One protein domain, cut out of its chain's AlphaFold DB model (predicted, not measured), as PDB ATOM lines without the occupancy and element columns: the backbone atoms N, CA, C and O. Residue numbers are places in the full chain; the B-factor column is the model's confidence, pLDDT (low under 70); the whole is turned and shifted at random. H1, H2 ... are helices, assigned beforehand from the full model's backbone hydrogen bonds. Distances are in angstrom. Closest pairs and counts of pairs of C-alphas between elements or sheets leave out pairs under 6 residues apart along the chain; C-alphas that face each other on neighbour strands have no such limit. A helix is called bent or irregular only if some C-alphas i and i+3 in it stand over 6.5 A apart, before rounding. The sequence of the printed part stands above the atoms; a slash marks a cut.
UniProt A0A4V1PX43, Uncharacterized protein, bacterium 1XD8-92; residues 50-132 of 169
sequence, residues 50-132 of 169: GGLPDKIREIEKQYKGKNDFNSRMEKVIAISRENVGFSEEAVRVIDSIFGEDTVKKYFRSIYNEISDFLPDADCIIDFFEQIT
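This is residues 50 to 132 of the 169 residues of an uncharacterized protein of bacterium 1XD8-92 (UniProt A0A4V1PX43). One long helix, H2, makes the long axis of the model, and H1 runs back beside its first half, so that the two form a helical hairpin. Farther along H2, the first residues of H5 pack on it, and the small H3 packs on H2 near its last residues, with the small H4 next to H3. The printed part has 83 residues with five named helices, H1 to H5 in chain order, and no named strand; the class is all helix. It is loose, with a radius of gyration of the C-alphas of 15.8 A, and elongated, spanning 45 by 28 by 18 A.

Begin with H1, residues 50 to 62, which touches residues 75 to 83 of H2, residues 69 to 98; the closest C-alphas, of Ile 56 and Ile 79, are 6.1 A apart. This hairpin has a shallow tilt of 18 degrees, opposite ways. H2 is the hub, touching three helices. Its residues 91 to 95 touch H3, residues 102 to 106, closest at the C-alphas of Asp 95 and Thr 102, 5.3 A. H4, residues 108 to 113, is close to H3 but not clearly touching, and apart from H2. Residues 121 to 124 of H5, residues 121 to 132, touch H2; the closest C-alphas, of Ser 87 and Ala 121, are 6.6 A apart, with a shallow tilt of 15 degrees, the same way. H1 and H5 are apart. Every O i to N i+4 pair is within hydrogen-bond range in H2, H3 and H5, against 8 of 9 in H1 and 1 of 2 in H4.

Find C-alpha 50 at (147.190, 140.785, 66.614), where H1 begins its 20.4 A; it is irregular, but only just, with C-alphas 50 and 53 6.8 A apart. H2 runs 43.5 A from C-alpha 69 at (145.385, 114.338, 80.077). H3 and H4 are short, and H5 covers 16.4 A to C-alpha 132 at (141.412, 157.883, 73.684).

The C-alphas farthest apart, of Gly 65 and Gly 99, are 46.2 A apart. The printed part has no cut and no long link, and no printed residue is under 70 in pLDDT.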
ATOM      1  N   GLY A  50     147.237 141.360  67.960       84.44
ATOM      2  CA  GLY A  50     147.190 140.785  66.614       84.44
ATOM      3  C   GLY A  50     148.083 139.551  66.432       84.44
ATOM      4  O   GLY A  50     147.752 138.670  65.640       84.44
ATOM      5  N   GLY A  51     149.185 139.452  67.185       87.12
ATOM      6  CA  GLY A  51     150.106 138.313  67.158       87.12
ATOM      7  C   GLY A  51     149.675 137.111  68.012       87.12
ATOM      8  O   GLY A  51     150.110 135.987  67.740       87.12
ATOM      9  N   LEU A  52     148.812 137.297  69.020       89.12
ATOM     10  CA  LEU A  52     148.347 136.212  69.899       89.12
ATOM     11  C   LEU A  52     147.717 135.032  69.134       89.12
ATOM     12  O   LEU A  52     148.102 133.890  69.403       89.12
ATOM     13  N   PRO A  53     146.818 135.237  68.146       91.19
ATOM     14  CA  PRO A  53     146.222 134.136  67.395       91.19
ATOM     15  C   PRO A  53     147.237 133.249  66.667       91.19
ATOM     16  O   PRO A  53     147.024 132.041  66.564       91.19
ATOM     17  N   ASP A  54     148.325 133.823  66.144       94.56
ATOM     18  CA  ASP A  54     149.377 133.056  65.468       94.56
ATOM     19  C   ASP A  54     150.170 132.207  66.467       94.56
ATOM     20  O   ASP A  54     150.402 131.020  66.220       94.56
ATOM     21  N   LYS A  55     150.520 132.777  67.626       94.50
ATOM     22  CA  LYS A  55     151.197 132.044  68.704       94.50
ATOM     23  C   LYS A  55     150.345 130.899  69.243       94.50
ATOM     24  O   LYS A  55     150.837 129.780  69.380       94.50
ATOM     25  N   ILE A  56     149.056 131.153  69.479       94.06
ATOM     26  CA  ILE A  56     148.103 130.126  69.908       94.06
ATOM     27  C   ILE A  56     148.052 129.014  68.862       94.06
ATOM     28  O   ILE A  56     148.242 127.854  69.217       94.06
ATOM     29  N   ARG A  57     147.887 129.349  67.572       96.50
ATOM     30  CA  ARG A  57     147.890 128.363  66.476       96.50
ATOM     31  C   ARG A  57     149.165 127.520  66.443       96.50
ATOM     32  O   ARG A  57     149.087 126.327  66.154       96.50
ATOM     33  N   GLU A  58     150.324 128.100  66.730       97.12
ATOM     34  CA  GLU A  58     151.581 127.351  66.793       97.12
ATOM     35  C   GLU A  58     151.609 126.371  67.972       97.12
ATOM     36  O   GLU A  58     151.942 125.199  67.788       97.12
ATOM     37  N   ILE A  59     151.141 126.797  69.148       96.38
ATOM     38  CA  ILE A  59     150.940 125.903  70.296       96.38
ATOM     39  C   ILE A  59     149.986 124.766  69.908       96.38
ATOM     40  O   ILE A  59     150.281 123.596  70.140       96.38
ATOM     41  N   GLU A  60     148.863 125.053  69.244       94.94
ATOM     42  CA  GLU A  60     147.918 124.005  68.842       94.94
ATOM     43  C   GLU A  60     148.546 122.939  67.940       94.94
ATOM     44  O   GLU A  60     148.245 121.751  68.094       94.94
ATOM     45  N   LYS A  61     149.448 123.332  67.030       96.56
ATOM     46  CA  LYS A  61     150.190 122.387  66.185       96.56
ATOM     47  C   LYS A  61     151.134 121.507  67.003       96.56
ATOM     48  O   LYS A  61     151.176 120.303  66.755       96.56
ATOM     49  N   GLN A  62     151.851 122.067  67.981       95.31
ATOM     50  CA  GLN A  62     152.806 121.325  68.824       95.31
ATOM     51  C   GLN A  62     152.152 120.203  69.647       95.31
ATOM     52  O   GLN A  62     152.792 119.192  69.966       95.31
ATOM     53  N   TYR A  63     150.869 120.367  69.974       94.62
ATOM     54  CA  TYR A  63     150.074 119.386  70.716       94.62
ATOM     55  C   TYR A  63     149.123 118.570  69.826       94.62
ATOM     56  O   TYR A  63     148.333 117.767  70.328       94.62
ATOM     57  N   LYS A  64     149.196 118.711  68.496       93.56
ATOM     58  CA  LYS A  64     148.331 117.974  67.569       93.56
ATOM     59  C   LYS A  64     148.546 116.464  67.708       93.56
ATOM     60  O   LYS A  64     149.662 115.967  67.613       93.56
ATOM     61  N   GLY A  65     147.453 115.726  67.908       90.75
ATOM     62  CA  GLY A  65     147.475 114.268  68.075       90.75
ATOM     63  C   GLY A  65     147.859 113.785  69.479       90.75
ATOM     64  O   GLY A  65     147.760 112.588  69.739       90.75
ATOM     65  N   LYS A  66     148.228 114.687  70.399       92.38
ATOM     66  CA  LYS A  66     148.496 114.364  71.805       92.38
ATOM     67  C   LYS A  66     147.223 114.558  72.632       92.38
ATOM     68  O   LYS A  66     146.854 115.677  72.975       92.38
ATOM     69  N   ASN A  67     146.508 113.465  72.895       88.81
ATOM     70  CA  ASN A  67     145.173 113.498  73.510       88.81
ATOM     71  C   ASN A  67     145.131 113.036  74.971       88.81
ATOM     72  O   ASN A  67     144.046 113.014  75.556       88.81
ATOM     73  N   ASP A  68     146.266 112.658  75.555       95.50
ATOM     74  CA  ASP A  68     146.334 112.311  76.969       95.50
ATOM     75  C   ASP A  68     146.103 113.543  77.863       95.50
ATOM     76  O   ASP A  68     146.217 114.696  77.433       95.50
ATOM     77  N   PHE A  69     145.730 113.290  79.118       94.25
ATOM     78  CA  PHE A  69     145.385 114.338  80.077       94.25
ATOM     79  C   PHE A  69     146.535 115.332  80.303       94.25
ATOM     80  O   PHE A  69     146.286 116.538  80.337       94.25
ATOM     81  N   ASN A  70     147.777 114.848  80.391       95.56
ATOM     82  CA  ASN A  70     148.938 115.700  80.649       95.56
ATOM     83  C   ASN A  70     149.190 116.635  79.466       95.56
ATOM     84  O   ASN A  70     149.247 117.846  79.659       95.56
ATOM     85  N   SER A  71     149.214 116.108  78.240       94.81
ATOM     86  CA  SER A  71     149.384 116.923  77.029       94.81
ATOM     87  C   SER A  71     148.293 117.987  76.868       94.81
ATOM     88  O   SER A  71     148.562 119.105  76.428       94.81
ATOM     89  N   ARG A  72     147.044 117.670  77.239       94.25
ATOM     90  CA  ARG A  72     145.943 118.647  77.229       94.25
ATOM     91  C   ARG A  72     146.157 119.756  78.255       94.25
ATOM     92  O   ARG A  72     145.949 120.921  77.926       94.25
ATOM     93  N   MET A  73     146.580 119.401  79.467       96.38
ATOM     94  CA  MET A  73     146.864 120.373  80.522       96.38
ATOM     95  C   MET A  73     148.045 121.276  80.147       96.38
ATOM     96  O   MET A  73     147.952 122.494  80.269       96.38
ATOM     97  N   GLU A  74     149.121 120.705  79.607       97.19
ATOM     98  CA  GLU A  74     150.283 121.455  79.124       97.19
ATOM     99  C   GLU A  74     149.917 122.440  78.007       97.19
ATOM    100  O   GLU A  74     150.354 123.591  78.045       97.19
ATOM    101  N   LYS A  75     149.050 122.041  77.063       97.06
ATOM    102  CA  LYS A  75     148.516 122.949  76.033       97.06
ATOM    103  C   LYS A  75     147.782 124.137  76.662       97.06
ATOM    104  O   LYS A  75     148.017 125.276  76.264       97.06
ATOM    105  N   VAL A  76     146.890 123.884  77.624       96.56
ATOM    106  CA  VAL A  76     146.118 124.941  78.300       96.56
ATOM    107  C   VAL A  76     147.046 125.897  79.050       96.56
ATOM    108  O   VAL A  76     146.904 127.109  78.914       96.56
ATOM    109  N   ILE A  77     148.036 125.368  79.773       97.31
ATOM    110  CA  ILE A  77     149.046 126.175  80.470       97.31
ATOM    111  C   ILE A  77     149.844 127.025  79.475       97.31
ATOM    112  O   ILE A  77     150.076 128.203  79.732       97.31
ATOM    113  N   ALA A  78     150.249 126.462  78.334       97.06
ATOM    114  CA  ALA A  78     150.991 127.197  77.313       97.06
ATOM    115  C   ALA A  78     150.174 128.366  76.736       97.06
ATOM    116  O   ALA A  78     150.690 129.475  76.642       97.06
ATOM    117  N   ILE A  79     148.892 128.151  76.422       96.12
ATOM    118  CA  ILE A  79     147.998 129.221  75.946       96.12
ATOM    119  C   ILE A  79     147.786 130.278  77.036       96.12
ATOM    120  O   ILE A  79     147.884 131.473  76.767       96.12
ATOM    121  N   SER A  80     147.536 129.846  78.275       96.12
ATOM    122  CA  SER A  80     147.365 130.753  79.414       96.12
ATOM    123  C   SER A  80     148.590 131.649  79.614       96.12
ATOM    124  O   SER A  80     148.425 132.843  79.836       96.12
ATOM    125  N   ARG A  81     149.808 131.117  79.453       97.00
ATOM    126  CA  ARG A  81     151.053 131.899  79.541       97.00
ATOM    127  C   ARG A  81     151.170 132.976  78.465       97.00
ATOM    128  O   ARG A  81     151.653 134.057  78.778       97.00
ATOM    129  N   GLU A  82     150.725 132.718  77.236       96.75
ATOM    130  CA  GLU A  82     150.724 133.751  76.189       96.75
ATOM    131  C   GLU A  82     149.760 134.894  76.524       96.75
ATOM    132  O   GLU A  82     150.121 136.059  76.376       96.75
ATOM    133  N   ASN A  83     148.570 134.570  77.039       93.75
ATOM    134  CA  ASN A  83     147.599 135.582  77.459       93.75
ATOM    135  C   ASN A  83     148.105 136.396  78.659       93.75
ATOM    136  O   ASN A  83     148.035 137.619  78.635       93.75
ATOM    137  N   VAL A  84     148.679 135.735  79.671       96.94
ATOM    138  CA  VAL A  84     149.303 136.416  80.820       96.94
ATOM    139  C   VAL A  84     150.434 137.331  80.351       96.94
ATOM    140  O   VAL A  84     150.479 138.493  80.743       96.94
ATOM    141  N   GLY A  85     151.305 136.848  79.460       96.94
ATOM    142  CA  GLY A  85     152.406 137.644  78.919       96.94
ATOM    143  C   GLY A  85     151.937 138.877  78.141       96.94
ATOM    144  O   GLY A  85     152.549 139.937  78.261       96.94
ATOM    145  N   PHE A  86     150.839 138.764  77.385       95.81
ATOM    146  CA  PHE A  86     150.188 139.916  76.758       95.81
ATOM    147  C   PHE A  86     149.713 140.923  77.810       95.81
ATOM    148  O   PHE A  86     150.061 142.100  77.723       95.81
ATOM    149  N   SER A  87     148.954 140.465  78.807       96.75
ATOM    150  CA  SER A  87     148.372 141.339  79.824       96.75
ATOM    151  C   SER A  87     149.443 142.068  80.628       96.75
ATOM    152  O   SER A  87     149.370 143.281  80.787       96.75
ATOM    153  N   GLU A  88     150.483 141.366  81.080       98.06
ATOM    154  CA  GLU A  88     151.599 141.982  81.804       98.06
ATOM    155  C   GLU A  88     152.302 143.065  80.977       98.06
ATOM    156  O   GLU A  88     152.647 144.126  81.500       98.06
ATOM    157  N   GLU A  89     152.521 142.811  79.687       97.69
ATOM    158  CA  GLU A  89     153.144 143.784  78.793       97.69
ATOM    159  C   GLU A  89     152.232 144.986  78.541       97.69
ATOM    160  O   GLU A  89     152.693 146.125  78.608       97.69
ATOM    161  N   ALA A  90     150.934 144.760  78.336       95.69
ATOM    162  CA  ALA A  90     149.961 145.832  78.187       95.69
ATOM    163  C   ALA A  90     149.916 146.732  79.432       95.69
ATOM    164  O   ALA A  90     149.948 147.957  79.299       95.69
ATOM    165  N   VAL A  91     149.934 146.144  80.634       97.94
ATOM    166  CA  VAL A  91     150.000 146.900  81.894       97.94
ATOM    167  C   VAL A  91     151.266 147.748  81.970       97.94
ATOM    168  O   VAL A  91     151.179 148.949  82.229       97.94
ATOM    169  N   ARG A  92     152.439 147.166  81.678       98.00
ATOM    170  CA  ARG A  92     153.715 147.906  81.666       98.00
ATOM    171  C   ARG A  92     153.681 149.095  80.711       98.00
ATOM    172  O   ARG A  92     154.164 150.175  81.046       98.00
ATOM    173  N   VAL A  93     153.119 148.901  79.522       97.38
ATOM    174  CA  VAL A  93     153.033 149.939  78.493       97.38
ATOM    175  C   VAL A  93     152.101 151.060  78.937       97.38
ATOM    176  O   VAL A  93     152.504 152.221  78.873       97.38
ATOM    177  N   ILE A  94     150.909 150.739  79.444       97.06
ATOM    178  CA  ILE A  94     149.959 151.732  79.968       97.06
ATOM    179  C   ILE A  94     150.612 152.561  81.079       97.06
ATOM    180  O   ILE A  94     150.636 153.793  80.996       97.06
ATOM    181  N   ASP A  95     151.216 151.905  82.068       97.25
ATOM    182  CA  ASP A  95     151.861 152.593  83.186       97.25
ATOM    183  C   ASP A  95     153.058 153.450  82.722       97.25
ATOM    184  O   ASP A  95     153.301 154.533  83.252       97.25
ATOM    185  N   SER A  96     153.776 153.044  81.669       95.81
ATOM    186  CA  SER A  96     154.875 153.847  81.103       95.81
ATOM    187  C   SER A  96     154.418 155.152  80.428       95.81
ATOM    188  O   SER A  96     155.195 156.112  80.335       95.81
ATOM    189  N   ILE A  97     153.170 155.196  79.951       94.56
ATOM    190  CA  ILE A  97     152.583 156.356  79.263       94.56
ATOM    191  C   ILE A  97     151.959 157.308  80.280       94.56
ATOM    192  O   ILE A  97     152.193 158.515  80.224       94.56
ATOM    193  N   PHE A  98     151.155 156.760  81.191       95.25
ATOM    194  CA  PHE A  98     150.259 157.527  82.057       95.25
ATOM    195  C   PHE A  98     150.755 157.661  83.503       95.25
ATOM    196  O   PHE A  98     150.197 158.440  84.279       95.25
ATOM    197  N   GLY A  99     151.836 156.957  83.841       94.31
ATOM    198  CA  GLY A  99     152.436 156.920  85.168       94.31
ATOM    199  C   GLY A  99     152.190 155.593  85.880       94.31
ATOM    200  O   GLY A  99     151.273 154.840  85.551       94.31
ATOM    201  N   GLU A 100     153.022 155.327  86.883       95.06
ATOM    202  CA  GLU A 100     152.968 154.103  87.681       95.06
ATOM    203  C   GLU A 100     151.579 153.877  88.303       95.06
ATOM    204  O   GLU A 100     150.899 154.823  88.736       95.06
ATOM    205  N   ASP A 101     151.176 152.603  88.336       96.38
ATOM    206  CA  ASP A 101     149.903 152.119  88.867       96.38
ATOM    207  C   ASP A 101     148.661 152.674  88.146       96.38
ATOM    208  O   ASP A 101     147.564 152.643  88.705       96.38
ATOM    209  N   THR A 102     148.773 153.163  86.907       97.38
ATOM    210  CA  THR A 102     147.610 153.645  86.142       97.38
ATOM    211  C   THR A 102     146.561 152.551  85.988       97.38
ATOM    212  O   THR A 102     145.382 152.792  86.251       97.38
ATOM    213  N   VAL A 103     146.975 151.331  85.638       97.38
ATOM    214  CA  VAL A 103     146.039 150.203  85.510       97.38
ATOM    215  C   VAL A 103     145.384 149.862  86.847       97.38
ATOM    216  O   VAL A 103     144.173 149.642  86.904       97.38
ATOM    217  N   LYS A 104     146.156 149.855  87.941       96.75
ATOM    218  CA  LYS A 104     145.614 149.571  89.280       96.75
ATOM    219  C   LYS A 104     144.619 150.623  89.733       96.75
ATOM    220  O   LYS A 104     143.609 150.286  90.339       96.75
ATOM    221  N   LYS A 105     144.901 151.891  89.435       97.19
ATOM    222  CA  LYS A 105     143.991 153.004  89.698       97.19
ATOM    223  C   LYS A 105     142.714 152.853  88.894       97.19
ATOM    224  O   LYS A 105     141.647 152.979  89.469       97.19
ATOM    225  N   TYR A 106     142.803 152.544  87.603       97.56
ATOM    226  CA  TYR A 106     141.624 152.363  86.757       97.56
ATOM    227  C   TYR A 106     140.719 151.236  87.279       97.56
ATOM    228  O   TYR A 106     139.548 151.479  87.571       97.56
ATOM    229  N   PHE A 107     141.281 150.056  87.556       96.56
ATOM    230  CA  PHE A 107     140.553 148.905  88.105       96.56
ATOM    231  C   PHE A 107     140.510 148.862  89.644       96.56
ATOM    232  O   PHE A 107     140.450 147.773  90.220       96.56
ATOM    233  N   ARG A 108     140.563 150.011  90.337       96.12
ATOM    234  CA  ARG A 108     140.708 150.058  91.806       96.12
ATOM    235  C   ARG A 108     139.685 149.190  92.541       96.12
ATOM    236  O   ARG A 108     140.077 148.437  93.429       96.12
ATOM    237  N   SER A 109     138.419 149.243  92.127       94.94
ATOM    238  CA  SER A 109     137.337 148.441  92.708       94.94
ATOM    239  C   SER A 109     137.634 146.941  92.684       94.94
ATOM    240  O   SER A 109     137.357 146.242  93.650       94.94
ATOM    241  N   ILE A 110     138.247 146.450  91.605       95.75
ATOM    242  CA  ILE A 110     138.611 145.041  91.444       95.75
ATOM    243  C   ILE A 110     139.853 144.713  92.265       95.75
ATOM    244  O   ILE A 110     139.856 143.717  92.979       95.75
ATOM    245  N   TYR A 111     140.883 145.562  92.228       95.50
ATOM    246  CA  TYR A 111     142.113 145.345  92.998       95.50
ATOM    247  C   TYR A 111     141.903 145.373  94.518       95.50
ATOM    248  O   TYR A 111     142.692 144.777  95.251       95.50
ATOM    249  N   ASN A 112     140.852 146.044  94.999       94.75
ATOM    250  CA  ASN A 112     140.463 146.013  96.410       94.75
ATOM    251  C   ASN A 112     139.942 144.630  96.844       94.75
ATOM    252  O   ASN A 112     140.123 144.253  97.999       94.75
ATOM    253  N   GLU A 113     139.336 143.872  95.927       97.00
ATOM    254  CA  GLU A 113     138.783 142.534  96.185       97.00
ATOM    255  C   GLU A 113     139.758 141.412  95.776       97.00
ATOM    256  O   GLU A 113     139.813 140.356  96.408       97.00
ATOM    257  N   ILE A 114     140.542 141.635  94.716       96.25
ATOM    258  CA  ILE A 114     141.467 140.675  94.104       96.25
ATOM    259  C   ILE A 114     142.808 141.378  93.872       96.25
ATOM    260  O   ILE A 114     143.035 142.023  92.848       96.25
ATOM    261  N   SER A 115     143.720 141.256  94.836       92.38
ATOM    262  CA  SER A 115     144.976 142.021  94.845       92.38
ATOM    263  C   SER A 115     145.914 141.728  93.670       92.38
ATOM    264  O   SER A 115     146.715 142.580  93.297       92.38
ATOM    265  N   ASP A 116     145.846 140.519  93.118       94.00
ATOM    266  CA  ASP A 116     146.665 140.026  92.008       94.00
ATOM    267  C   ASP A 116     145.888 139.967  90.684       94.00
ATOM    268  O   ASP A 116     146.303 139.281  89.749       94.00
ATOM    269  N   PHE A 117     144.770 140.696  90.590       97.00
ATOM    270  CA  PHE A 117     144.009 140.819  89.355       97.00
ATOM    271  C   PHE A 117     144.910 141.281  88.206       97.00
ATOM    272  O   PHE A 117     145.633 142.267  88.318       97.00
ATOM    273  N   LEU A 118     144.835 140.578  87.080       97.50
ATOM    274  CA  LEU A 118     145.533 140.928  85.852       97.50
ATOM    275  C   LEU A 118     144.477 141.116  84.753       97.50
ATOM    276  O   LEU A 118     143.818 140.132  84.405       97.50
ATOM    277  N   PRO A 119     144.279 142.339  84.222       96.19
ATOM    278  CA  PRO A 119     143.276 142.577  83.189       96.19
ATOM    279  C   PRO A 119     143.612 141.805  81.914       96.19
ATOM    280  O   PRO A 119     144.759 141.792  81.465       96.19
ATOM    281  N   ASP A 120     142.608 141.170  81.323       91.94
ATOM    282  CA  ASP A 120     142.732 140.488  80.037       91.94
ATOM    283  C   ASP A 120     142.683 141.472  78.855       91.94
ATOM    284  O   ASP A 120     142.648 142.691  79.026       91.94
ATOM    285  N   ALA A 121     142.717 140.941  77.632       86.06
ATOM    286  CA  ALA A 121     142.708 141.755  76.421       86.06
ATOM    287  C   ALA A 121     141.480 142.661  76.301       86.06
ATOM    288  O   ALA A 121     141.641 143.822  75.929       86.06
ATOM    289  N   ASP A 122     140.296 142.171  76.662       87.06
ATOM    290  CA  ASP A 122     139.063 142.952  76.574       87.06
ATOM    291  C   ASP A 122     139.101 144.114  77.576       87.06
ATOM    292  O   ASP A 122     138.871 145.264  77.204       87.06
ATOM    293  N   CYS A 123     139.549 143.857  78.810       94.69
ATOM    294  CA  CYS A 123     139.763 144.899  79.819       94.69
ATOM    295  C   CYS A 123     140.746 145.991  79.349       94.69
ATOM    296  O   CYS A 123     140.557 147.178  79.627       94.69
ATOM    297  N   ILE A 124     141.819 145.599  78.654       91.69
ATOM    298  CA  ILE A 124     142.812 146.531  78.102       91.69
ATOM    299  C   ILE A 124     142.217 147.360  76.955       91.69
ATOM    300  O   ILE A 124     142.477 148.562  76.878       91.69
ATOM    301  N   ILE A 125     141.420 146.745  76.078       86.81
ATOM    302  CA  ILE A 125     140.734 147.440  74.982       86.81
ATOM    303  C   ILE A 125     139.764 148.483  75.546       86.81
ATOM    304  O   ILE A 125     139.853 149.650  75.160       86.81
ATOM    305  N   ASP A 126     138.939 148.109  76.526       90.75
ATOM    306  CA  ASP A 126     137.986 149.013  77.182       90.75
ATOM    307  C   ASP A 126     138.676 150.246  77.785       90.75
ATOM    308  O   ASP A 126     138.183 151.374  77.672       90.75
ATOM    309  N   PHE A 127     139.847 150.060  78.407       93.88
ATOM    310  CA  PHE A 127     140.654 151.174  78.906       93.88
ATOM    311  C   PHE A 127     141.067 152.124  77.772       93.88
ATOM    312  O   PHE A 127     140.932 153.345  77.905       93.88
ATOM    313  N   PHE A 128     141.549 151.589  76.644       90.25
ATOM    314  CA  PHE A 128     141.956 152.418  75.508       90.25
ATOM    315  C   PHE A 128     140.788 153.161  74.867       90.25
ATOM    316  O   PHE A 128     140.940 154.335  74.519       90.25
ATOM    317  N   GLU A 129     139.625 152.529  74.746       89.00
ATOM    318  CA  GLU A 129     138.420 153.181  74.231       89.00
ATOM    319  C   GLU A 129     138.005 154.377  75.096       89.00
ATOM    320  O   GLU A 129     137.636 155.427  74.569       89.00
ATOM    321  N   GLN A 130     138.139 154.267  76.421       93.06
ATOM    322  CA  GLN A 130     137.785 155.347  77.344       93.06
ATOM    323  C   GLN A 130     138.838 156.458  77.416       93.06
ATOM    324  O   GLN A 130     138.482 157.635  77.518       93.06
ATOM    325  N   ILE A 131     140.131 156.122  77.345       92.00
ATOM    326  CA  ILE A 131     141.210 157.114  77.460       92.00
ATOM    327  C   ILE A 131     141.502 157.844  76.142       92.00
ATOM    328  O   ILE A 131     142.037 158.953  76.154       92.00
ATOM    329  N   THR A 132     141.133 157.272  74.993       90.25
ATOM    330  CA  THR A 132     141.412 157.883  73.684       90.25
ATOM    331  C   THR A 132     140.723 159.247  73.507       90.25
ATOM    332  O   THR A 132     141.430 160.216  73.216       90.25
TER     333      THR A 132